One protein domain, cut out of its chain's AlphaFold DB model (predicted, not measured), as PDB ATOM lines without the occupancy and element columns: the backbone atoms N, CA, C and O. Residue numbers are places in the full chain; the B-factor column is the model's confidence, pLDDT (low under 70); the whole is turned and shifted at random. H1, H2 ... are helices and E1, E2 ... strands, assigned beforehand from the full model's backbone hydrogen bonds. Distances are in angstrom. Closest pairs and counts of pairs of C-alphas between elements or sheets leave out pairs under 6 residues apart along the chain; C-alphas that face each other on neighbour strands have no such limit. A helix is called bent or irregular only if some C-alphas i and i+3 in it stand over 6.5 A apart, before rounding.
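AT A GLANCE: This is residues 5 to 126 and 217 to 273 of the 284 residues of an uncharacterized protein of Spirosoma oryzae (UniProt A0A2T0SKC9). A strongly twisted and curled sheet of five strands, with helices on both faces, makes a head, and from it a long helical arm reaches out: H1b and the far longer H3 run side by side in opposite ways, and H2 lies across the far end. H1a and H4 pack on one face of the sheet and H5 on the other, while residues 222 to 253 make a long loop with no named element at the head end. The printed part has 179 residues with five named helices and five named strands, in the order H1 H2 H3 E1 H4 E2 H5 E3 E4 E5; the sheet, in the order E1 E5 E4 E3 E2, is all antiparallel, and the class is mixed, helices and strands. The whole is loose, with a radius of gyration of the C-alphas of 20.5 A, and elongated, spanning 60 by 36 by 28 A.

IN THESE COORDINATES: The sheet's strands are E1, residues 84 to 87, E5, residues 262 to 268 and 17.0 A long, E4, residues 254 to 259 and 15.5 A long, E3, residues 218 to 221, and E2, residues 101 to 104. E5 ends with C-alpha 268 at (290.997, 144.679, 200.652). H1, residues 5 to 29, was assigned as one helix by its hydrogen bonds but is bent: C-alphas 14 and 17 are 7.2 A apart. Its arms are H1a, residues 5 to 14, 14.3 A, and H1b, residues 17 to 29, 18.3 A, at a steep tilt of 50 degrees; C-alpha 5 is at (297.656, 156.026, 197.438). H2 is residues 33 to 44, 16.5 A. H3 is residues 51 to 79, 42.3 A, from C-alpha 51 at (293.364, 166.236, 246.298); it is irregular, with C-alphas 55 and 58 7.4 A apart and a kink of 46 degrees near residue 58. H4 is residues 88 to 98, 15.5 A, and H5 is residues 114 to 122, 12.2 A.

HOW THE PARTS SIT: E3, E4 and E5 form a meander, each strand the antiparallel neighbour of the one before. Across E5 and E4, a hairpin, N 264 and O 257 are 2.9 A apart, within hydrogen-bond range. So are N 220 and O 254 of E3 and E4, also a hairpin, at 2.8 A, N 103 and O 219 of E2 and E3, at 3.0 A, and N 86 and O 263 of E1 and E5, at 2.9 A. There are three layers, helices on both faces of the sheet: H1a, at a height of 10.0 A, and H4, at 6.6 A, are on the same face, and H5, at 8.1 A, is on the opposite face. The closest C-alphas of H5 and E5 are those of Asn 116 and Thr 267, 6.1 A apart. H1a and H4 touch at Ala 12 and Ile 94, whose C-alphas are 7.1 A apart, with a shallow tilt of 7 degrees, opposite ways. H1b only grazes the sheet with residues 17 to 20. H3 is on the sheet, along E1 at 24 degrees on the local plane. H1b touches residues 62 to 73 of H3, closest at the C-alphas of Ser 24 and Ala 66, 4.7 A, opposite ways at a tilt of 36 degrees, only just steep. H2 is not on the sheet; it touches residues 52 to 60 of H3, closest at the C-alphas of Val 39 and Val 53, 5.6 A. H1b and H2 are apart. Every O i to N i+4 pair is within hydrogen-bond range in H1a, H1b, H2, H4 and H5, and 23 of 25 are in H3.

THE WHOLE: The C-alphas farthest apart, those of Leu 45 and Glu 249, are 62.2 A apart. Residues 127 to 216 are not printed, and C-alphas 126 and 217 are 14.5 A apart across this cut. The link from E3 to E4, 32 residues, is long. Mean pLDDT of the printed part is 81.7; residues 228 to 251 and 270 to 273 are under 70.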
ATOM      1  N   GLU A   5     298.790 155.609 196.609       78.25
ATOM      2  CA  GLU A   5     297.656 156.026 197.438       78.25
ATOM      3  C   GLU A   5     296.862 154.831 197.976       78.25
ATOM      4  O   GLU A   5     296.450 154.831 199.135       78.25
ATOM      5  N   ILE A   6     296.699 153.780 197.170       77.69
ATOM      6  CA  ILE A   6     295.964 152.575 197.563       77.69
ATOM      7  C   ILE A   6     296.774 151.770 198.575       77.69
ATOM      8  O   ILE A   6     296.245 151.299 199.583       77.69
ATOM      9  N   GLU A   7     298.084 151.661 198.346       82.50
ATOM     10  CA  GLU A   7     298.984 151.030 199.307       82.50
ATOM     11  C   GLU A   7     298.919 151.738 200.661       82.50
ATOM     12  O   GLU A   7     298.840 151.080 201.698       82.50
ATOM     13  N   ALA A   8     298.849 153.073 200.658       86.31
ATOM     14  CA  ALA A   8     298.699 153.861 201.873       86.31
ATOM     15  C   ALA A   8     297.361 153.602 202.592       86.31
ATOM     16  O   ALA A   8     297.355 153.506 203.820       86.31
ATOM     17  N   ILE A   9     296.247 153.458 201.862       86.44
ATOM     18  CA  ILE A   9     294.937 153.114 202.445       86.44
ATOM     19  C   ILE A   9     294.998 151.729 203.099       86.44
ATOM     20  O   ILE A   9     294.646 151.576 204.270       86.44
ATOM     21  N   HIS A  10     295.487 150.716 202.380       88.00
ATOM     22  CA  HIS A  10     295.558 149.349 202.904       88.00
ATOM     23  C   HIS A  10     296.534 149.227 204.062       88.00
ATOM     24  O   HIS A  10     296.234 148.553 205.047       88.00
ATOM     25  N   HIS A  11     297.666 149.922 203.989       89.56
ATOM     26  CA  HIS A  11     298.588 150.030 205.105       89.56
ATOM     27  C   HIS A  11     297.902 150.665 206.322       89.56
ATOM     28  O   HIS A  11     298.016 150.125 207.422       89.56
ATOM     29  N   ALA A  12     297.143 151.751 206.146       90.62
ATOM     30  CA  ALA A  12     296.421 152.396 207.241       90.62
ATOM     31  C   ALA A  12     295.434 151.434 207.923       90.62
ATOM     32  O   ALA A  12     295.489 151.279 209.139       90.62
ATOM     33  N   PHE A  13     294.602 150.715 207.160       90.00
ATOM     34  CA  PHE A  13     293.670 149.735 207.733       90.00
ATOM     35  C   PHE A  13     294.379 148.554 208.412       90.00
ATOM     36  O   PHE A  13     293.926 148.087 209.456       90.00
ATOM     37  N   ARG A  14     295.497 148.069 207.853       89.69
ATOM     38  CA  ARG A  14     296.237 146.913 208.394       89.69
ATOM     39  C   ARG A  14     297.059 147.235 209.640       89.69
ATOM     40  O   ARG A  14     297.303 146.329 210.429       89.69
ATOM     41  N   THR A  15     297.492 148.485 209.800       92.19
ATOM     42  CA  THR A  15     298.389 148.903 210.893       92.19
ATOM     43  C   THR A  15     297.696 149.690 211.996       92.19
ATOM     44  O   THR A  15     298.223 149.741 213.101       92.19
ATOM     45  N   ALA A  16     296.508 150.257 211.755       91.12
ATOM     46  CA  ALA A  16     295.803 151.085 212.737       91.12
ATOM     47  C   ALA A  16     295.651 150.400 214.108       91.12
ATOM     48  O   ALA A  16     295.959 151.009 215.133       91.12
ATOM     49  N   GLY A  17     295.216 149.137 214.141       89.94
ATOM     50  CA  GLY A  17     295.088 148.380 215.391       89.94
ATOM     51  C   GLY A  17     296.420 148.195 216.122       89.94
ATOM     52  O   GLY A  17     296.495 148.422 217.326       89.94
ATOM     53  N   ASP A  18     297.480 147.855 215.387       91.62
ATOM     54  CA  ASP A  18     298.815 147.614 215.947       91.62
ATOM     55  C   ASP A  18     299.425 148.916 216.506       91.62
ATOM     56  O   ASP A  18     299.975 148.929 217.609       91.62
ATOM     57  N   THR A  19     299.257 150.036 215.795       93.50
ATOM     58  CA  THR A  19     299.680 151.367 216.255       93.50
ATOM     59  C   THR A  19     298.946 151.772 217.531       93.50
ATOM     60  O   THR A  19     299.580 152.190 218.497       93.50
ATOM     61  N   LEU A  20     297.622 151.586 217.580       92.56
ATOM     62  CA  LEU A  20     296.827 151.909 218.769       92.56
ATOM     63  C   LEU A  20     297.202 151.033 219.966       92.56
ATOM     64  O   LEU A  20     297.199 151.511 221.100       92.56
ATOM     65  N   LEU A  21     297.540 149.763 219.735       93.38
ATOM     66  CA  LEU A  21     298.034 148.883 220.786       93.38
ATOM     67  C   LEU A  21     299.367 149.391 221.351       93.38
ATOM     68  O   LEU A  21     299.515 149.461 222.570       93.38
ATOM     69  N   ALA A  22     300.303 149.789 220.486       93.81
ATOM     70  CA  ALA A  22     301.587 150.345 220.906       93.81
ATOM     71  C   ALA A  22     301.414 151.655 221.698       93.81
ATOM     72  O   ALA A  22     301.985 151.801 222.777       93.81
ATOM     73  N   GLU A  23     300.575 152.575 221.215       93.00
ATOM     74  CA  GLU A  23     300.238 153.820 221.919       93.00
ATOM     75  C   GLU A  23     299.584 153.549 223.280       93.00
ATOM     76  O   GLU A  23     299.951 154.156 224.288       93.00
ATOM     77  N   SER A  24     298.647 152.598 223.326       92.94
ATOM     78  CA  SER A  24     297.982 152.193 224.565       92.94
ATOM     79  C   SER A  24     298.981 151.619 225.566       92.94
ATOM     80  O   SER A  24     298.923 151.960 226.744       92.94
ATOM     81  N   GLN A  25     299.926 150.796 225.109       93.75
ATOM     82  CA  GLN A  25     300.950 150.201 225.964       93.75
ATOM     83  C   GLN A  25     301.883 151.266 226.556       93.75
ATOM     84  O   GLN A  25     302.117 151.266 227.762       93.75
ATOM     85  N   LEU A  26     302.319 152.244 225.752       93.38
ATOM     86  CA  LEU A  26     303.123 153.374 226.240       93.38
ATOM     87  C   LEU A  26     302.394 154.184 227.324       93.38
ATOM     88  O   LEU A  26     303.004 154.580 228.316       93.38
ATOM     89  N   LEU A  27     301.085 154.411 227.164       91.00
ATOM     90  CA  LEU A  27     300.266 155.092 228.173       91.00
ATOM     91  C   LEU A  27     300.104 154.269 229.457       91.00
ATOM     92  O   LEU A  27     300.023 154.841 230.541       91.00
ATOM     93  N   ILE A  28     300.029 152.943 229.346       90.69
ATOM     94  CA  ILE A  28     299.909 152.044 230.500       90.69
ATOM     95  C   ILE A  28     301.211 152.024 231.301       90.69
ATOM     96  O   ILE A  28     301.152 152.119 232.531       90.69
ATOM     97  N   ASP A  29     302.345 151.936 230.606       90.25
ATOM     98  CA  ASP A  29     303.683 151.827 231.195       90.25
ATOM     99  C   ASP A  29     304.194 153.167 231.744       90.25
ATOM    100  O   ASP A  29     305.000 153.195 232.674       90.25
ATOM    101  N   GLY A  30     303.702 154.291 231.210       87.25
ATOM    102  CA  GLY A  30     304.070 155.636 231.654       87.25
ATOM    103  C   GLY A  30     303.507 156.051 233.020       87.25
ATOM    104  O   GLY A  30     303.942 157.064 233.565       87.25
ATOM    105  N   VAL A  31     302.558 155.298 233.588       86.00
ATOM    106  CA  VAL A  31     301.931 155.617 234.881       86.00
ATOM    107  C   VAL A  31     302.512 154.739 235.985       86.00
ATOM    108  O   VAL A  31     302.442 153.514 235.909       86.00
ATOM    109  N   ASP A  32     303.004 155.367 237.057       87.12
ATOM    110  CA  ASP A  32     303.548 154.666 238.226       87.12
ATOM    111  C   ASP A  32     302.503 153.713 238.858       87.12
ATOM    112  O   ASP A  32     301.472 154.176 239.368       87.12
ATOM    113  N   PRO A  33     302.762 152.390 238.890       85.31
ATOM    114  CA  PRO A  33     301.867 151.413 239.507       85.31
ATOM    115  C   PRO A  33     301.533 151.725 240.973       85.31
ATOM    116  O   PRO A  33     300.390 151.542 241.394       85.31
ATOM    117  N   GLN A  34     302.483 152.264 241.747       87.38
ATOM    118  CA  GLN A  34     302.251 152.589 243.159       87.38
ATOM    119  C   GLN A  34     301.247 153.735 243.322       87.38
ATOM    120  O   GLN A  34     300.425 153.733 244.246       87.38
ATOM    121  N   LYS A  35     301.276 154.704 242.399       87.25
ATOM    122  CA  LYS A  35     300.315 155.810 242.342       87.25
ATOM    123  C   LYS A  35     298.905 155.288 242.064       87.25
ATOM    124  O   LYS A  35     297.967 155.670 242.767       87.25
ATOM    125  N   VAL A  36     298.764 154.378 241.098       86.75
ATOM    126  CA  VAL A  36     297.480 153.740 240.756       86.75
ATOM    127  C   VAL A  36     296.906 152.994 241.959       86.75
ATOM    128  O   VAL A  36     295.740 153.193 242.312       86.75
ATOM    129  N   ASP A  37     297.717 152.165 242.615       89.56
ATOM    130  CA  ASP A  37     297.279 151.349 243.747       89.56
ATOM    131  C   ASP A  37     296.821 152.214 244.919       89.56
ATOM    132  O   ASP A  37     295.776 151.964 245.532       89.56
ATOM    133  N   LYS A  38     297.570 153.279 245.213       91.25
ATOM    134  CA  LYS A  38     297.227 154.220 246.279       91.25
ATOM    135  C   LYS A  38     295.907 154.939 245.999       91.25
ATOM    136  O   LYS A  38     295.042 154.954 246.875       91.25
ATOM    137  N   VAL A  39     295.727 155.507 244.806       89.94
ATOM    138  CA  VAL A  39     294.491 156.227 244.447       89.94
ATOM    139  C   VAL A  39     293.290 155.280 244.442       89.94
ATOM    140  O   VAL A  39     292.247 155.607 245.007       89.94
ATOM    141  N   THR A  40     293.463 154.067 243.919       89.25
ATOM    142  CA  THR A  40     292.426 153.026 243.934       89.25
ATOM    143  C   THR A  40     292.002 152.674 245.363       89.25
ATOM    144  O   THR A  40     290.813 152.531 245.654       89.25
ATOM    145  N   ARG A  41     292.960 152.554 246.293       92.31
ATOM    146  CA  ARG A  41     292.671 152.321 247.718       92.31
ATOM    147  C   ARG A  41     291.939 153.499 248.359       92.31
ATOM    148  O   ARG A  41     290.992 153.267 249.105       92.31
ATOM    149  N   LEU A  42     292.347 154.735 248.064       91.44
ATOM    150  CA  LEU A  42     291.674 155.940 248.562       91.44
ATOM    151  C   LEU A  42     290.210 155.987 248.109       91.44
ATOM    152  O   LEU A  42     289.327 156.176 248.942       91.44
ATOM    153  N   GLN A  43     289.943 155.728 246.826       90.06
ATOM    154  CA  GLN A  43     288.581 155.658 246.290       90.06
ATOM    155  C   GLN A  43     287.751 154.558 246.966       90.06
ATOM    156  O   GLN A  43     286.633 154.821 247.400       90.06
ATOM    157  N   LYS A  44     288.310 153.348 247.128       92.81
ATOM    158  CA  LYS A  44     287.630 152.227 247.808       92.81
ATOM    159  C   LYS A  44     287.266 152.527 249.264       92.81
ATOM    160  O   LYS A  44     286.261 152.023 249.751       92.81
ATOM    161  N   LEU A  45     288.076 153.329 249.952       93.94
ATOM    162  CA  LEU A  45     287.835 153.754 251.333       93.94
ATOM    163  C   LEU A  45     286.900 154.974 251.438       93.94
ATOM    164  O   LEU A  45     286.620 155.420 252.546       93.94
ATOM    165  N   GLY A  46     286.420 155.515 250.313       91.81
ATOM    166  CA  GLY A  46     285.495 156.652 250.277       91.81
ATOM    167  C   GLY A  46     286.159 158.031 250.206       91.81
ATOM    168  O   GLY A  46     285.463 159.040 250.244       91.81
ATOM    169  N   PHE A  47     287.485 158.117 250.045       91.31
ATOM    170  CA  PHE A  47     288.216 159.388 249.912       91.31
ATOM    171  C   PHE A  47     288.174 159.950 248.483       91.31
ATOM    172  O   PHE A  47     289.196 160.370 247.940       91.31
ATOM    173  N   THR A  48     287.000 159.975 247.853       89.44
ATOM    174  CA  THR A  48     286.832 160.411 246.455       89.44
ATOM    175  C   THR A  48     287.171 161.886 246.232       89.44
ATOM    176  O   THR A  48     287.572 162.255 245.137       89.44
ATOM    177  N   SER A  49     287.056 162.724 247.266       91.12
ATOM    178  CA  SER A  49     287.324 164.171 247.197       91.12
ATOM    179  C   SER A  49     288.732 164.573 247.654       91.12
ATOM    180  O   SER A  49     289.016 165.759 247.794       91.12
ATOM    181  N   SER A  50     289.618 163.612 247.937       91.88
ATOM    182  CA  SER A  50     291.007 163.920 248.298       91.88
ATOM    183  C   SER A  50     291.741 164.551 247.111       91.88
ATOM    184  O   SER A  50     291.601 164.064 245.989       91.88
ATOM    185  N   SER A  51     292.571 165.575 247.351       89.62
ATOM    186  CA  SER A  51     293.364 166.236 246.298       89.62
ATOM    187  C   SER A  51     294.159 165.237 245.459       89.62
ATOM    188  O   SER A  51     294.131 165.289 244.241       89.62
ATOM    189  N   GLN A  52     294.745 164.223 246.100       89.50
ATOM    190  CA  GLN A  52     295.507 163.162 245.431       89.50
ATOM    191  C   GLN A  52     294.675 162.379 244.402       89.50
ATOM    192  O   GLN A  52     295.204 161.956 243.373       89.50
ATOM    193  N   VAL A  53     293.388 162.161 244.695       87.25
ATOM    194  CA  VAL A  53     292.457 161.456 243.807       87.25
ATOM    195  C   VAL A  53     292.050 162.373 242.663       87.25
ATOM    196  O   VAL A  53     292.167 161.966 241.514       87.25
ATOM    197  N   VAL A  54     291.651 163.610 242.972       89.06
ATOM    198  CA  VAL A  54     291.219 164.605 241.980       89.06
ATOM    199  C   VAL A  54     292.340 164.909 240.980       89.06
ATOM    200  O   VAL A  54     292.117 164.839 239.773       89.06
ATOM    201  N   ASP A  55     293.561 165.139 241.468       88.69
ATOM    202  CA  ASP A  55     294.729 165.461 240.640       88.69
ATOM    203  C   ASP A  55     295.132 164.292 239.724       88.69
ATOM    204  O   ASP A  55     295.647 164.497 238.626       88.69
ATOM    205  N   SER A  56     294.886 163.051 240.156       88.81
ATOM    206  CA  SER A  56     295.242 161.845 239.393       88.81
ATOM    207  C   SER A  56     294.103 161.326 238.513       88.81
ATOM    208  O   SER A  56     294.317 160.421 237.707       88.81
ATOM    209  N   GLN A  57     292.890 161.859 238.654       86.81
ATOM    210  CA  GLN A  57     291.694 161.263 238.069       86.81
ATOM    211  C   GLN A  57     291.749 161.222 236.540       86.81
ATOM    212  O   GLN A  57     291.534 160.170 235.943       86.81
ATOM    213  N   GLN A  58     292.128 162.332 235.903       88.38
ATOM    214  CA  GLN A  58     292.202 162.408 234.444       88.38
ATOM    215  C   GLN A  58     293.251 161.444 233.858       88.38
ATOM    216  O   GLN A  58     293.044 160.865 232.792       88.38
ATOM    217  N   GLU A  59     294.386 161.277 234.536       87.50
ATOM    218  CA  GLU A  59     295.457 160.364 234.120       87.50
ATOM    219  C   GLU A  59     295.013 158.901 234.252       87.50
ATOM    220  O   GLU A  59     295.202 158.105 233.330       87.50
ATOM    221  N   LEU A  60     294.345 158.559 235.358       86.62
ATOM    222  CA  LEU A  60     293.825 157.215 235.597       86.62
ATOM    223  C   LEU A  60     292.684 156.850 234.647       86.62
ATOM    224  O   LEU A  60     292.662 155.730 234.147       86.62
ATOM    225  N   GLU A  61     291.784 157.784 234.334       88.00
ATOM    226  CA  GLU A  61     290.722 157.577 233.341       88.00
ATOM    227  C   GLU A  61     291.298 157.339 231.935       88.00
ATOM    228  O   GLU A  61     290.819 156.472 231.200       88.00
ATOM    229  N   LYS A  62     292.349 158.078 231.553       89.62
ATOM    230  CA  LYS A  62     293.072 157.849 230.289       89.62
ATOM    231  C   LYS A  62     293.723 156.469 230.267       89.62
ATOM    232  O   LYS A  62     293.557 155.740 229.291       89.62
ATOM    233  N   ARG A  63     294.403 156.089 231.352       89.38
ATOM    234  CA  ARG A  63     295.008 154.760 231.494       89.38
ATOM    235  C   ARG A  63     293.960 153.655 231.436       89.38
ATOM    236  O   ARG A  63     294.169 152.668 230.747       89.38
ATOM    237  N   GLU A  64     292.827 153.807 232.113       89.31
ATOM    238  CA  GLU A  64     291.755 152.808 232.095       89.31
ATOM    239  C   GLU A  64     291.214 152.594 230.675       89.31
ATOM    240  O   GLU A  64     291.017 151.454 230.248       89.31
ATOM    241  N   LYS A  65     291.024 153.677 229.909       89.44
ATOM    242  CA  LYS A  65     290.647 153.593 228.491       89.44
ATOM    243  C   LYS A  65     291.716 152.876 227.664       89.44
ATOM    244  O   LYS A  65     291.358 151.976 226.907       89.44
ATOM    245  N   ALA A  66     292.992 153.207 227.861       91.00
ATOM    246  CA  ALA A  66     294.109 152.549 227.182       91.00
ATOM    247  C   ALA A  66     294.177 151.045 227.506       91.00
ATOM    248  O   ALA A  66     294.317 150.230 226.602       91.00
ATOM    249  N   VAL A  67     293.976 150.648 228.770       91.12
ATOM    250  CA  VAL A  67     293.912 149.230 229.177       91.12
ATOM    251  C   VAL A  67     292.770 148.503 228.466       91.12
ATOM    252  O   VAL A  67     292.966 147.400 227.956       91.12
ATOM    253  N   LYS A  68     291.576 149.109 228.399       90.38
ATOM    254  CA  LYS A  68     290.427 148.519 227.692       90.38
ATOM    255  C   LYS A  68     290.705 148.363 226.193       90.38
ATOM    256  O   LYS A  68     290.384 147.318 225.633       90.38
ATOM    257  N   GLN A  69     291.319 149.369 225.567       90.00
ATOM    258  CA  GLN A  69     291.698 149.340 224.152       90.00
ATOM    259  C   GLN A  69     292.776 148.288 223.860       90.00
ATOM    260  O   GLN A  69     292.609 147.479 222.953       90.00
ATOM    261  N   ALA A  70     293.846 148.234 224.651       92.81
ATOM    262  CA  ALA A  70     294.895 147.233 224.482       92.81
ATOM    263  C   ALA A  70     294.335 145.811 224.603       92.81
ATOM    264  O   ALA A  70     294.589 144.960 223.750       92.81
ATOM    265  N   ARG A  71     293.497 145.579 225.623       93.25
ATOM    266  CA  ARG A  71     292.872 144.280 225.866       93.25
ATOM    267  C   ARG A  71     292.002 143.830 224.696       93.25
ATOM    268  O   ARG A  71     292.157 142.703 224.242       93.25
ATOM    269  N   ILE A  72     291.115 144.691 224.191       91.06
ATOM    270  CA  ILE A  72     290.213 144.297 223.101       91.06
ATOM    271  C   ILE A  72     290.991 143.969 221.818       91.06
ATOM    272  O   ILE A  72     290.688 142.973 221.161       91.06
ATOM    273  N   ILE A  73     292.036 144.743 221.496       92.25
ATOM    274  CA  ILE A  73     292.889 144.499 220.324       92.25
ATOM    275  C   ILE A  73     293.604 143.148 220.459       92.25
ATOM    276  O   ILE A  73     293.587 142.345 219.524       92.25
ATOM    277  N   GLN A  74     294.184 142.866 221.629       93.19
ATOM    278  CA  GLN A  74     294.860 141.596 221.907       93.19
ATOM    279  C   GLN A  74     293.893 140.404 221.845       93.19
ATOM    280  O   GLN A  74     294.189 139.410 221.179       93.19
ATOM    281  N   ASP A  75     292.713 140.518 222.462       92.81
ATOM    282  CA  ASP A  75     291.694 139.464 222.476       92.81
ATOM    283  C   ASP A  75     291.229 139.106 221.052       92.81
ATOM    284  O   ASP A  75     291.036 137.929 220.730       92.81
ATOM    285  N   TYR A  76     291.050 140.095 220.169       93.00
ATOM    286  CA  TYR A  76     290.718 139.836 218.763       93.00
ATOM    287  C   TYR A  76     291.906 139.299 217.963       93.00
ATOM    288  O   TYR A  76     291.707 138.386 217.167       93.00
ATOM    289  N   SER A  77     293.130 139.782 218.201       91.00
ATOM    290  CA  SER A  77     294.326 139.275 217.513       91.00
ATOM    291  C   SER A  77     294.600 137.799 217.814       91.00
ATOM    292  O   SER A  77     295.110 137.089 216.952       91.00
ATOM    293  N   LEU A  78     294.276 137.327 219.022       91.50
ATOM    294  CA  LEU A  78     294.416 135.915 219.387       91.50
ATOM    295  C   LEU A  78     293.336 135.042 218.736       91.50
ATOM    296  O   LEU A  78     293.612 133.920 218.318       91.50
ATOM    297  N   ARG A  79     292.099 135.546 218.660       92.12
ATOM    298  CA  ARG A  79     290.944 134.787 218.154       92.12
ATOM    299  C   ARG A  79     290.836 134.781 216.635       92.12
ATOM    300  O   ARG A  79     290.367 133.795 216.074       92.12
ATOM    301  N   TYR A  80     291.298 135.844 215.985       93.31
ATOM    302  CA  TYR A  80     291.274 136.009 214.536       93.31
ATOM    303  C   TYR A  80     292.677 136.371 214.021       93.31
ATOM    304  O   TYR A  80     292.893 137.493 213.571       93.31
ATOM    305  N   PRO A  81     293.658 135.446 214.056       89.62
ATOM    306  CA  PRO A  81     295.060 135.762 213.743       89.62
ATOM    307  C   PRO A  81     295.291 136.312 212.329       89.62
ATOM    308  O   PRO A  81     296.260 137.028 212.088       89.62
ATOM    309  N   ASN A  82     294.397 135.976 211.396       89.06
ATOM    310  CA  ASN A  82     294.478 136.386 209.996       89.06
ATOM    311  C   ASN A  82     293.707 137.682 209.702       89.06
ATOM    312  O   ASN A  82     293.754 138.166 208.573       89.06
ATOM    313  N   GLN A  83     292.985 138.242 210.678       92.88
ATOM    314  CA  GLN A  83     292.198 139.462 210.516       92.88
ATOM    315  C   GLN A  83     292.692 140.540 211.475       92.88
ATOM    316  O   GLN A  83     292.891 140.311 212.666       92.88
ATOM    317  N   LYS A  84     292.862 141.755 210.959       92.19
ATOM    318  CA  LYS A  84     293.286 142.895 211.774       92.19
ATOM    319  C   LYS A  84     292.073 143.556 212.412       92.19
ATOM    320  O   LYS A  84     291.099 143.854 211.724       92.19
ATOM    321  N   PHE A  85     292.136 143.783 213.721       94.19
ATOM    322  CA  PHE A  85     291.124 144.557 214.430       94.19
ATOM    323  C   PHE A  85     291.384 146.055 214.259       94.19
ATOM    324  O   PHE A  85     292.521 146.515 214.357       94.19
ATOM    325  N   ILE A  86     290.318 146.815 214.044       92.81
ATOM    326  CA  ILE A  86     290.346 148.270 213.951       92.81
ATOM    327  C   ILE A  86     289.144 148.860 214.690       92.81
ATOM    328  O   ILE A  86     288.030 148.341 214.620       92.81
ATOM    329  N   THR A  87     289.350 149.952 215.425       90.88
ATOM    330  CA  THR A  87     288.254 150.610 216.154       90.88
ATOM    331  C   THR A  87     287.374 151.441 215.220       90.88
ATOM    332  O   THR A  87     287.825 151.898 214.167       90.88
ATOM    333  N   LYS A  88     286.124 151.714 215.624       87.75
ATOM    334  CA  LYS A  88     285.213 152.581 214.848       87.75
ATOM    335  C   LYS A  88     285.820 153.959 214.559       87.75
ATOM    336  O   LYS A  88     285.804 154.407 213.418       87.75
ATOM    337  N   ALA A  89     286.426 154.576 215.574       86.94
ATOM    338  CA  ALA A  89     287.054 155.892 215.461       86.94
ATOM    339  C   ALA A  89     288.218 155.909 214.453       86.94
ATOM    340  O   ALA A  89     288.425 156.895 213.755       86.94
ATOM    341  N   GLN A  90     288.973 154.816 214.342       89.62
ATOM    342  CA  GLN A  90     290.049 154.719 213.354       89.62
ATOM    343  C   GLN A  90     289.507 154.546 211.938       89.62
ATOM    344  O   GLN A  90     290.020 155.178 211.020       89.62
ATOM    345  N   VAL A  91     288.454 153.741 211.756       88.00
ATOM    346  CA  VAL A  91     287.769 153.638 210.458       88.00
ATOM    347  C   VAL A  91     287.260 155.013 210.026       88.00
ATOM    348  O   VAL A  91     287.513 155.416 208.898       88.00
ATOM    349  N   GLU A  92     286.634 155.767 210.933       85.38
ATOM    350  CA  GLU A  92     286.196 157.148 210.697       85.38
ATOM    351  C   GLU A  92     287.333 158.055 210.226       85.38
ATOM    352  O   GLU A  92     287.215 158.694 209.180       85.38
ATOM    353  N   GLN A  93     288.453 158.067 210.951       86.62
ATOM    354  CA  GLN A  93     289.619 158.889 210.613       86.62
ATOM    355  C   GLN A  93     290.224 158.516 209.256       86.62
ATOM    356  O   GLN A  93     290.608 159.396 208.484       86.62
ATOM    357  N   ILE A  94     290.313 157.220 208.948       85.44
ATOM    358  CA  ILE A  94     290.826 156.745 207.659       85.44
ATOM    359  C   ILE A  94     289.849 157.136 206.542       85.44
ATOM    360  O   ILE A  94     290.270 157.703 205.534       85.44
ATOM    361  N   CYS A  95     288.549 156.906 206.724       84.56
ATOM    362  CA  CYS A  95     287.528 157.291 205.757       84.56
ATOM    363  C   CYS A  95     287.530 158.801 205.483       84.56
ATOM    364  O   CYS A  95     287.494 159.198 204.322       84.56
ATOM    365  N   GLU A  96     287.652 159.643 206.509       83.88
ATOM    366  CA  GLU A  96     287.765 161.097 206.355       83.88
ATOM    367  C   GLU A  96     289.036 161.495 205.594       83.88
ATOM    368  O   GLU A  96     288.968 162.238 204.610       83.88
ATOM    369  N   LYS A  97     290.191 160.946 205.991       84.19
ATOM    370  CA  LYS A  97     291.490 161.243 205.375       84.19
ATOM    371  C   LYS A  97     291.526 160.902 203.884       84.19
ATOM    372  O   LYS A  97     292.066 161.678 203.096       84.19
ATOM    373  N   TYR A  98     290.962 159.757 203.503       83.00
ATOM    374  CA  TYR A  98     290.982 159.250 202.127       83.00
ATOM    375  C   TYR A  98     289.664 159.468 201.372       83.00
ATOM    376  O   TYR A  98     289.523 159.001 200.245       83.00
ATOM    377  N   LYS A  99     288.710 160.209 201.958       82.88
ATOM    378  CA  LYS A  99     287.396 160.530 201.366       82.88
ATOM    379  C   LYS A  99     286.593 159.283 200.954       82.88
ATOM    380  O   LYS A  99     285.942 159.269 199.909       82.88
ATOM    381  N   LEU A 100     286.645 158.239 201.779       82.94
ATOM    382  CA  LEU A 100     285.895 156.996 201.600       82.94
ATOM    383  C   LEU A 100     284.564 157.053 202.358       82.94
ATOM    384  O   LEU A 100     284.450 157.691 203.402       82.94
ATOM    385  N   VAL A 101     283.576 156.321 201.859       83.25
ATOM    386  CA  VAL A 101     282.291 156.078 202.517       83.25
ATOM    387  C   VAL A 101     282.292 154.655 203.061       83.25
ATOM    388  O   VAL A 101     282.615 153.721 202.331       83.25
ATOM    389  N   CYS A 102     281.939 154.483 204.334       82.31
ATOM    390  CA  CYS A 102     281.767 153.172 204.960       82.31
ATOM    391  C   CYS A 102     280.274 152.841 205.037       82.31
ATOM    392  O   CYS A 102     279.539 153.522 205.740       82.31
ATOM    393  N   GLY A 103     279.804 151.825 204.321       81.56
ATOM    394  CA  GLY A 103     278.380 151.487 204.301       81.56
ATOM    395  C   GLY A 103     278.116 149.993 204.155       81.56
ATOM    396  O   GLY A 103     279.046 149.220 203.930       81.56
ATOM    397  N   PRO A 104     276.852 149.552 204.266       84.44
ATOM    398  CA  PRO A 104     276.509 148.144 204.175       84.44
ATOM    399  C   PRO A 104     276.752 147.632 202.756       84.44
ATOM    400  O   PRO A 104     276.372 148.279 201.776       84.44
ATOM    401  N   ILE A 105     277.283 146.413 202.633       86.94
ATOM    402  CA  ILE A 105     277.600 145.806 201.326       86.94
ATOM    403  C   ILE A 105     276.400 145.739 200.362       86.94
ATOM    404  O   ILE A 105     276.580 145.761 199.152       86.94
ATOM    405  N   LYS A 106     275.156 145.724 200.866       86.06
ATOM    406  CA  LYS A 106     273.922 145.708 200.046       86.06
ATOM    407  C   LYS A 106     273.735 146.956 199.174       86.06
ATOM    408  O   LYS A 106     272.963 146.930 198.205       86.06
ATOM    409  N   GLN A 107     274.371 148.058 199.564       83.38
ATOM    410  CA  GLN A 107     274.328 149.327 198.846       83.38
ATOM    411  C   GLN A 107     275.484 149.474 197.856       83.38
ATOM    412  O   GLN A 107     275.411 150.364 197.015       83.38
ATOM    413  N   TYR A 108     276.503 148.615 197.926       86.19
ATOM    414  CA  TYR A 108     277.639 148.647 197.016       86.19
ATOM    415  C   TYR A 108     277.233 148.190 195.611       86.19
ATOM    416  O   TYR A 108     276.505 147.209 195.445       86.19
ATOM    417  N   THR A 109     277.684 148.925 194.600       86.31
ATOM    418  CA  THR A 109     277.398 148.689 193.177       86.31
ATOM    419  C   THR A 109     278.652 148.458 192.346       86.31
ATOM    420  O   THR A 109     278.536 148.207 191.148       86.31
ATOM    421  N   GLY A 110     279.836 148.585 192.946       84.06
ATOM    422  CA  GLY A 110     281.096 148.367 192.248       84.06
ATOM    423  C   GLY A 110     281.405 146.885 192.013       84.06
ATOM    424  O   GLY A 110     280.671 145.984 192.424       84.06
ATOM    425  N   PHE A 111     282.512 146.639 191.319       84.50
ATOM    426  CA  PHE A 111     282.971 145.293 190.987       84.50
ATOM    427  C   PHE A 111     283.488 144.544 192.226       84.50
ATOM    428  O   PHE A 111     284.228 145.097 193.041       84.50
ATOM    429  N   VAL A 112     283.136 143.261 192.344       87.88
ATOM    430  CA  VAL A 112     283.592 142.377 193.426       87.88
ATOM    431  C   VAL A 112     284.433 141.245 192.823       87.88
ATOM    432  O   VAL A 112     283.875 140.402 192.121       87.88
ATOM    433  N   PRO A 113     285.752 141.205 193.074       87.44
ATOM    434  CA  PRO A 113     286.629 140.152 192.580       87.44
ATOM    435  C   PRO A 113     286.338 138.811 193.258       87.44
ATOM    436  O   PRO A 113     286.013 138.751 194.447       87.44
ATOM    437  N   GLU A 114     286.536 137.721 192.521       88.44
ATOM    438  CA  GLU A 114     286.223 136.359 192.973       88.44
ATOM    439  C   GLU A 114     287.037 135.954 194.213       88.44
ATOM    440  O   GLU A 114     286.539 135.282 195.116       88.44
ATOM    441  N   LYS A 115     288.299 136.398 194.292       88.81
ATOM    442  CA  LYS A 115     289.159 136.193 195.465       88.81
ATOM    443  C   LYS A 115     288.535 136.799 196.725       88.81
ATOM    444  O   LYS A 115     288.399 136.109 197.733       88.81
ATOM    445  N   ASN A 116     288.136 138.070 196.656       89.88
ATOM    446  CA  ASN A 116     287.532 138.787 197.777       89.88
ATOM    447  C   ASN A 116     286.186 138.159 198.167       89.88
ATOM    448  O   ASN A 116     285.901 138.018 199.354       89.88
ATOM    449  N   LEU A 117     285.388 137.721 197.185       90.75
ATOM    450  CA  LEU A 117     284.134 137.013 197.440       90.75
ATOM    451  C   LEU A 117     284.368 135.719 198.234       90.75
ATOM    452  O   LEU A 117     283.746 135.527 199.276       90.75
ATOM    453  N   LYS A 118     285.327 134.883 197.814       91.88
ATOM    454  CA  LYS A 118     285.691 133.647 198.531       91.88
ATOM    455  C   LYS A 118     286.181 133.909 199.951       91.88
ATOM    456  O   LYS A 118     285.832 133.170 200.871       91.88
ATOM    457  N   GLU A 119     286.978 134.957 200.151       90.88
ATOM    458  CA  GLU A 119     287.443 135.356 201.482       90.88
ATOM    459  C   GLU A 119     286.257 135.720 202.392       90.88
ATOM    460  O   GLU A 119     286.163 135.198 203.506       90.88
ATOM    461  N   ILE A 120     285.301 136.512 201.892       92.38
ATOM    462  CA  ILE A 120     284.071 136.877 202.614       92.38
ATOM    463  C   ILE A 120     283.220 135.633 202.921       92.38
ATOM    464  O   ILE A 120     282.764 135.461 204.052       92.38
ATOM    465  N   GLU A 121     283.029 134.738 201.950       92.50
ATOM    466  CA  GLU A 121     282.233 133.513 202.108       92.50
ATOM    467  C   GLU A 121     282.845 132.513 203.090       92.50
ATOM    468  O   GLU A 121     282.115 131.790 203.776       92.50
ATOM    469  N   SER A 122     284.174 132.452 203.163       92.50
ATOM    470  CA  SER A 122     284.895 131.548 204.064       92.50
ATOM    471  C   SER A 122     284.921 132.041 205.513       92.50
ATOM    472  O   SER A 122     285.041 131.236 206.440       92.50
ATOM    473  N   PHE A 123     284.772 133.350 205.729       92.62
ATOM    474  CA  PHE A 123     284.894 133.953 207.047       92.62
ATOM    475  C   PHE A 123     283.734 133.559 207.975       92.62
ATOM    476  O   PHE A 123     282.564 133.515 207.587       92.62
ATOM    477  N   ARG A 124     284.051 133.280 209.242       91.06
ATOM    478  CA  ARG A 124     283.071 132.952 210.284       91.06
ATOM    479  C   ARG A 124     283.391 133.731 211.550       91.06
ATOM    480  O   ARG A 124     284.493 133.625 212.082       91.06
ATOM    481  N   LEU A 125     282.406 134.475 212.040       91.69
ATOM    482  CA  LEU A 125     282.501 135.179 213.312       91.69
ATOM    483  C   LEU A 125     282.055 134.269 214.461       91.69
ATOM    484  O   LEU A 125     281.095 133.507 214.327       91.69
ATOM    485  N   ASN A 126     282.723 134.367 215.609       88.88
ATOM    486  CA  ASN A 126     282.238 133.737 216.827       88.88
ATOM    487  C   ASN A 126     280.981 134.466 217.332       88.88
ATOM    488  O   ASN A 126     280.963 135.691 217.429       88.88
ATOM    489  N   PHE A 217     278.043 142.928 206.928       90.25
ATOM    490  CA  PHE A 217     279.342 143.374 206.430       90.25
ATOM    491  C   PHE A 217     279.259 144.828 205.958       90.25
ATOM    492  O   PHE A 217     278.277 145.252 205.333       90.25
ATOM    493  N   GLN A 218     280.311 145.572 206.261       90.50
ATOM    494  CA  GLN A 218     280.501 146.945 205.827       90.50
ATOM    495  C   GLN A 218     281.589 146.984 204.764       90.50
ATOM    496  O   GLN A 218     282.457 146.114 204.715       90.50
ATOM    497  N   ILE A 219     281.546 147.995 203.912       89.56
ATOM    498  CA  ILE A 219     282.542 148.227 202.881       89.56
ATOM    499  C   ILE A 219     282.916 149.702 202.869       89.56
ATOM    500  O   ILE A 219     282.049 150.574 202.811       89.56
ATOM    501  N   CYS A 220     284.213 149.973 202.962       88.75
ATOM    502  CA  CYS A 220     284.783 151.294 202.767       88.75
ATOM    503  C   CYS A 220     285.113 151.445 201.288       88.75
ATOM    504  O   CYS A 220     286.020 150.777 200.805       88.75
ATOM    505  N   ALA A 221     284.371 152.285 200.576       86.12
ATOM    506  CA  ALA A 221     284.523 152.477 199.141       86.12
ATOM    507  C   ALA A 221     284.239 153.939 198.755       86.12
ATOM    508  O   ALA A 221     283.746 154.723 199.572       86.12
ATOM    509  N   PRO A 222     284.533 154.349 197.518       83.44
ATOM    510  CA  PRO A 222     284.170 155.670 197.018       83.44
ATOM    511  C   PRO A 222     282.660 155.856 197.002       83.44
ATOM    512  O   PRO A 222     281.914 154.932 196.690       83.44
ATOM    513  N   SER A 223     282.201 157.088 197.203       79.75
ATOM    514  CA  SER A 223     280.770 157.413 197.169       79.75
ATOM    515  C   SER A 223     280.073 157.078 195.840       79.75
ATOM    516  O   SER A 223     278.864 156.863 195.837       79.75
ATOM    517  N   LYS A 224     280.810 157.018 194.719       81.06
ATOM    518  CA  LYS A 224     280.268 156.653 193.396       81.06
ATOM    519  C   LYS A 224     279.845 155.185 193.284       81.06
ATOM    520  O   LYS A 224     278.980 154.882 192.470       81.06
ATOM    521  N   ASP A 225     280.416 154.309 194.108       82.38
ATOM    522  CA  ASP A 225     280.162 152.865 194.064       82.38
ATOM    523  C   ASP A 225     279.040 152.449 195.023       82.38
ATOM    524  O   ASP A 225     278.937 151.282 195.401       82.38
ATOM    525  N   PHE A 226     278.198 153.397 195.435       82.50
ATOM    526  CA  PHE A 226     277.004 153.144 196.229       82.50
ATOM    527  C   PHE A 226     275.750 153.552 195.456       82.50
ATOM    528  O   PHE A 226     275.741 154.543 194.723       82.50
ATOM    529  N   LYS A 227     274.653 152.813 195.663       81.56
ATOM    530  CA  LYS A 227     273.335 153.152 195.108       81.56
ATOM    531  C   LYS A 227     272.945 154.580 195.509       81.56
ATOM    532  O   LYS A 227     272.682 154.853 196.678       81.56
ATOM    533  N   GLN A 228     272.850 155.473 194.524       62.97
ATOM    534  CA  GLN A 228     272.237 156.792 194.677       62.97
ATOM    535  C   GLN A 228     270.713 156.639 194.669       62.97
ATOM    536  O   GLN A 228     270.047 156.919 193.676       62.97
ATOM    537  N   GLU A 229     270.131 156.124 195.746       50.59
ATOM    538  CA  GLU A 229     268.679 156.206 195.879       50.59
ATOM    539  C   GLU A 229     268.268 157.660 196.171       50.59
ATOM    540  O   GLU A 229     268.951 158.386 196.895       50.59
ATOM    541  N   ASN A 230     267.107 158.082 195.650       36.38
ATOM    542  CA  ASN A 230     266.380 159.300 196.058       36.38
ATOM    543  C   ASN A 230     265.859 159.191 197.511       36.38
ATOM    544  O   ASN A 230     264.766 159.649 197.854       36.38
ATOM    545  N   THR A 231     266.613 158.544 198.387       36.25
ATOM    546  CA  THR A 231     266.349 158.463 199.808       36.25
ATOM    547  C   THR A 231     266.775 159.783 200.424       36.25
ATOM    548  O   THR A 231     267.933 160.198 200.383       36.25
ATOM    549  N   LYS A 232     265.810 160.486 201.018       33.47
ATOM    550  CA  LYS A 232     266.078 161.568 201.962       33.47
ATOM    551  C   LYS A 232     267.098 161.069 202.990       33.47
ATOM    552  O   LYS A 232     266.693 160.389 203.920       33.47
ATOM    553  N   LYS A 233     268.382 161.405 202.815       38.44
ATOM    554  CA  LYS A 233     269.455 161.287 203.817       38.44
ATOM    555  C   LYS A 233     269.295 160.066 204.741       38.44
ATOM    556  O   LYS A 233     269.212 160.233 205.954       38.44
ATOM    557  N   THR A 234     269.206 158.859 204.182       34.84
ATOM    558  CA  THR A 234     269.253 157.639 204.995       34.84
ATOM    559  C   THR A 234     270.674 157.473 205.498       34.84
ATOM    560  O   THR A 234     271.624 157.289 204.742       34.84
ATOM    561  N   GLY A 235     270.775 157.660 206.801       36.19
ATOM    562  CA  GLY A 235     271.941 157.948 207.599       36.19
ATOM    563  C   GLY A 235     272.998 156.881 207.774       36.19
ATOM    564  O   GLY A 235     273.712 156.966 208.763       36.19
ATOM    565  N   PHE A 236     273.137 155.893 206.893       36.16
ATOM    566  CA  PHE A 236     274.234 154.933 207.017       36.16
ATOM    567  C   PHE A 236     275.496 155.602 206.462       36.16
ATOM    568  O   PHE A 236     275.806 155.490 205.285       36.16
ATOM    569  N   PHE A 237     276.153 156.420 207.290       39.00
ATOM    570  CA  PHE A 237     277.473 156.996 207.006       39.00
ATOM    571  C   PHE A 237     277.625 157.780 205.682       39.00
ATOM    572  O   PHE A 237     278.719 157.890 205.141       39.00
ATOM    573  N   LEU A 238     276.554 158.384 205.155       36.19
ATOM    574  CA  LEU A 238     276.599 159.135 203.888       36.19
ATOM    575  C   LEU A 238     276.620 160.664 204.042       36.19
ATOM    576  O   LEU A 238     276.391 161.389 203.073       36.19
ATOM    577  N   SER A 239     276.901 161.207 205.231       33.62
ATOM    578  CA  SER A 239     276.954 162.665 205.384       33.62
ATOM    579  C   SER A 239     278.021 163.193 206.327       33.62
ATOM    580  O   SER A 239     277.711 164.033 207.164       33.62
ATOM    581  N   LEU A 240     279.279 162.811 206.150       34.47
ATOM    582  CA  LEU A 240     280.361 163.757 206.403       34.47
ATOM    583  C   LEU A 240     281.396 163.618 205.285       34.47
ATOM    584  O   LEU A 240     281.954 162.554 205.076       34.47
ATOM    585  N   ILE A 241     281.614 164.742 204.594       34.66
ATOM    586  CA  ILE A 241     282.617 164.989 203.548       34.66
ATOM    587  C   ILE A 241     282.161 164.590 202.136       34.66
ATOM    588  O   ILE A 241     282.502 163.545 201.596       34.66
ATOM    589  N   GLN A 242     281.442 165.507 201.481       37.12
ATOM    590  CA  GLN A 242     281.514 165.600 200.022       37.12
ATOM    591  C   GLN A 242     282.810 166.339 199.666       37.12
ATOM    592  O   GLN A 242     282.900 167.544 199.928       37.12
ATOM    593  N   PRO A 243     283.824 165.685 199.080       34.72
ATOM    594  CA  PRO A 243     284.947 166.421 198.536       34.72
ATOM    595  C   PRO A 243     284.478 167.246 197.334       34.72
ATOM    596  O   PRO A 243     284.107 166.718 196.289       34.72
ATOM    597  N   LYS A 244     284.523 168.574 197.480       36.88
ATOM    598  CA  LYS A 244     284.674 169.463 196.328       36.88
ATOM    599  C   LYS A 244     286.013 169.122 195.667       36.88
ATOM    600  O   LYS A 244     287.029 169.080 196.354       36.88
ATOM    601  N   ALA A 245     285.970 168.963 194.351       35.72
ATOM    602  CA  ALA A 245     287.066 168.680 193.424       35.72
ATOM    603  C   ALA A 245     287.296 167.192 193.090       35.72
ATOM    604  O   ALA A 245     287.640 166.364 193.930       35.72
ATOM    605  N   VAL A 246     287.096 166.936 191.796       52.97
ATOM    606  CA  VAL A 246     287.410 165.744 191.002       52.97
ATOM    607  C   VAL A 246     288.889 165.395 191.146       52.97
ATOM    608  O   VAL A 246     289.717 166.238 190.810       52.97
ATOM    609  N   ILE A 247     289.227 164.179 191.593       41.19
ATOM    610  CA  ILE A 247     290.596 163.643 191.513       41.19
ATOM    611  C   ILE A 247     290.535 162.124 191.260       41.19
ATOM    612  O   ILE A 247     289.945 161.392 192.043       41.19
ATOM    613  N   GLN A 248     291.109 161.731 190.118       41.47
ATOM    614  CA  GLN A 248     291.727 160.451 189.740       41.47
ATOM    615  C   GLN A 248     291.036 159.131 190.155       41.47
ATOM    616  O   GLN A 248     291.019 158.715 191.307       41.47
ATOM    617  N   GLU A 249     290.492 158.435 189.155       51.94
ATOM    618  CA  GLU A 249     289.753 157.179 189.287       51.94
ATOM    619  C   GLU A 249     290.645 155.959 189.553       51.94
ATOM    620  O   GLU A 249     290.932 155.224 188.618       51.94
ATOM    621  N   ILE A 250     291.023 155.672 190.801       54.41
ATOM    622  CA  ILE A 250     291.334 154.290 191.226       54.41
ATOM    623  C   ILE A 250     291.091 154.159 192.730       54.41
ATOM    624  O   ILE A 250     291.771 154.828 193.502       54.41
ATOM    625  N   LEU A 251     290.150 153.316 193.168       60.84
ATOM    626  CA  LEU A 251     289.852 153.154 194.593       60.84
ATOM    627  C   LEU A 251     289.417 151.712 194.895       60.84
ATOM    628  O   LEU A 251     288.341 151.290 194.479       60.84
ATOM    629  N   ASP A 252     290.278 150.992 195.616       71.62
ATOM    630  CA  ASP A 252     290.080 149.616 196.073       71.62
ATOM    631  C   ASP A 252     289.269 149.625 197.378       71.62
ATOM    632  O   ASP A 252     289.698 150.225 198.372       71.62
ATOM    633  N   PRO A 253     288.083 149.003 197.400       85.19
ATOM    634  CA  PRO A 253     287.314 148.900 198.620       85.19
ATOM    635  C   PRO A 253     287.999 148.060 199.704       85.19
ATOM    636  O   PRO A 253     288.893 147.254 199.444       85.19
ATOM    637  N   VAL A 254     287.533 148.213 200.942       89.75
ATOM    638  CA  VAL A 254     287.922 147.363 202.076       89.75
ATOM    639  C   VAL A 254     286.659 146.836 202.745       89.75
ATOM    640  O   VAL A 254     285.819 147.629 203.167       89.75
ATOM    641  N   VAL A 255     286.509 145.512 202.852       92.56
ATOM    642  CA  VAL A 255     285.394 144.894 203.586       92.56
ATOM    643  C   VAL A 255     285.759 144.746 205.052       92.56
ATOM    644  O   VAL A 255     286.815 144.218 205.416       92.56
ATOM    645  N   LEU A 256     284.819 145.155 205.889       93.19
ATOM    646  CA  LEU A 256     284.881 145.101 207.333       93.19
ATOM    647  C   LEU A 256     283.748 144.218 207.870       93.19
ATOM    648  O   LEU A 256     282.588 144.361 207.479       93.19
ATOM    649  N   GLN A 257     284.065 143.344 208.820       93.44
ATOM    650  CA  GLN A 257     283.067 142.673 209.651       93.44
ATOM    651  C   GLN A 257     282.893 143.462 210.953       93.44
ATOM    652  O   GLN A 257     283.864 143.573 211.703       93.44
ATOM    653  N   PRO A 258     281.688 143.965 211.275       91.31
ATOM    654  CA  PRO A 258     281.426 144.534 212.591       91.31
ATOM    655  C   PRO A 258     281.602 143.489 213.693       91.31
ATOM    656  O   PRO A 258     281.097 142.368 213.586       91.31
ATOM    657  N   VAL A 259     282.284 143.890 214.759       90.56
ATOM    658  CA  VAL A 259     282.448 143.128 216.000       90.56
ATOM    659  C   VAL A 259     282.257 144.068 217.186       90.56
ATOM    660  O   VAL A 259     282.323 145.287 217.027       90.56
ATOM    661  N   LYS A 260     282.051 143.531 218.390       86.31
ATOM    662  CA  LYS A 260     281.939 144.372 219.592       86.31
ATOM    663  C   LYS A 260     283.138 145.309 219.714       86.31
ATOM    664  O   LYS A 260     284.282 144.849 219.730       86.31
ATOM    665  N   GLY A 261     282.866 146.612 219.783       82.38
ATOM    666  CA  GLY A 261     283.872 147.669 219.929       82.38
ATOM    667  C   GLY A 261     284.604 148.104 218.650       82.38
ATOM    668  O   GLY A 261     285.410 149.037 218.714       82.38
ATOM    669  N   GLY A 262     284.347 147.496 217.486       89.69
ATOM    670  CA  GLY A 262     285.050 147.864 216.254       89.69
ATOM    671  C   GLY A 262     284.746 146.974 215.055       89.69
ATOM    672  O   GLY A 262     283.613 146.558 214.828       89.69
ATOM    673  N   TYR A 263     285.779 146.708 214.262       93.25
ATOM    674  CA  TYR A 263     285.690 145.924 213.039       93.25
ATOM    675  C   TYR A 263     286.885 144.985 212.897       93.25
ATOM    676  O   TYR A 263     287.993 145.293 213.333       93.25
ATOM    677  N   LEU A 264     286.664 143.862 212.220       93.19
ATOM    678  CA  LEU A 264     287.724 143.040 211.648       93.19
ATOM    679  C   LEU A 264     287.865 143.383 210.165       93.19
ATOM    680  O   LEU A 264     286.885 143.337 209.419       93.19
ATOM    681  N   VAL A 265     289.081 143.710 209.735       93.69
ATOM    682  CA  VAL A 265     289.418 143.881 208.320       93.69
ATOM    683  C   VAL A 265     289.458 142.498 207.682       93.69
ATOM    684  O   VAL A 265     290.328 141.692 208.015       93.69
ATOM    685  N   LEU A 266     288.499 142.214 206.798       91.12
ATOM    686  CA  LEU A 266     288.389 140.907 206.150       91.12
ATOM    687  C   LEU A 266     289.235 140.833 204.898       91.12
ATOM    688  O   LEU A 266     290.048 139.930 204.742       91.12
ATOM    689  N   THR A 267     289.009 141.783 204.000       90.06
ATOM    690  CA  THR A 267     289.656 141.793 202.703       90.06
ATOM    691  C   THR A 267     289.742 143.210 202.170       90.06
ATOM    692  O   THR A 267     288.923 144.071 202.494       90.06
ATOM    693  N   ALA A 268     290.764 143.442 201.366       87.81
ATOM    694  CA  ALA A 268     290.997 144.679 200.652       87.81
ATOM    695  C   ALA A 268     291.177 144.314 199.183       87.81
ATOM    696  O   ALA A 268     291.784 143.281 198.873       87.81
ATOM    697  N   TRP A 269     290.619 145.115 198.284       83.62
ATOM    698  CA  TRP A 269     290.757 144.850 196.863       83.62
ATOM    699  C   TRP A 269     292.231 145.027 196.503       83.62
ATOM    700  O   TRP A 269     292.948 145.808 197.118       83.62
ATOM    701  N   GLY A 270     292.726 144.202 195.597       69.44
ATOM    702  CA  GLY A 270     294.115 144.242 195.163       69.44
ATOM    703  C   GLY A 270     294.194 144.350 193.643       69.44
ATOM    704  O   GLY A 270     293.171 144.535 192.982       69.44
ATOM    705  N   PRO A 271     295.389 144.186 193.046       57.88
ATOM    706  CA  PRO A 271     295.541 144.148 191.589       57.88
ATOM    707  C   PRO A 271     294.665 143.077 190.907       57.88
ATOM    708  O   PRO A 271     294.418 143.162 189.705       57.88
ATOM    709  N   GLU A 272     294.153 142.103 191.664       55.06
ATOM    710  CA  GLU A 272     293.184 141.096 191.229       55.06
ATOM    711  C   GLU A 272     291.811 141.678 190.839       55.06
ATOM    712  O   GLU A 272     291.028 141.001 190.180       55.06
ATOM    713  N   ALA A 273     291.518 142.947 191.150       51.41
ATOM    714  CA  ALA A 273     290.298 143.617 190.692       51.41
ATOM    715  C   ALA A 273     290.209 143.802 189.164       51.41
ATOM    716  O   ALA A 273     289.159 144.175 188.649       51.41
TER     717      ALA A 273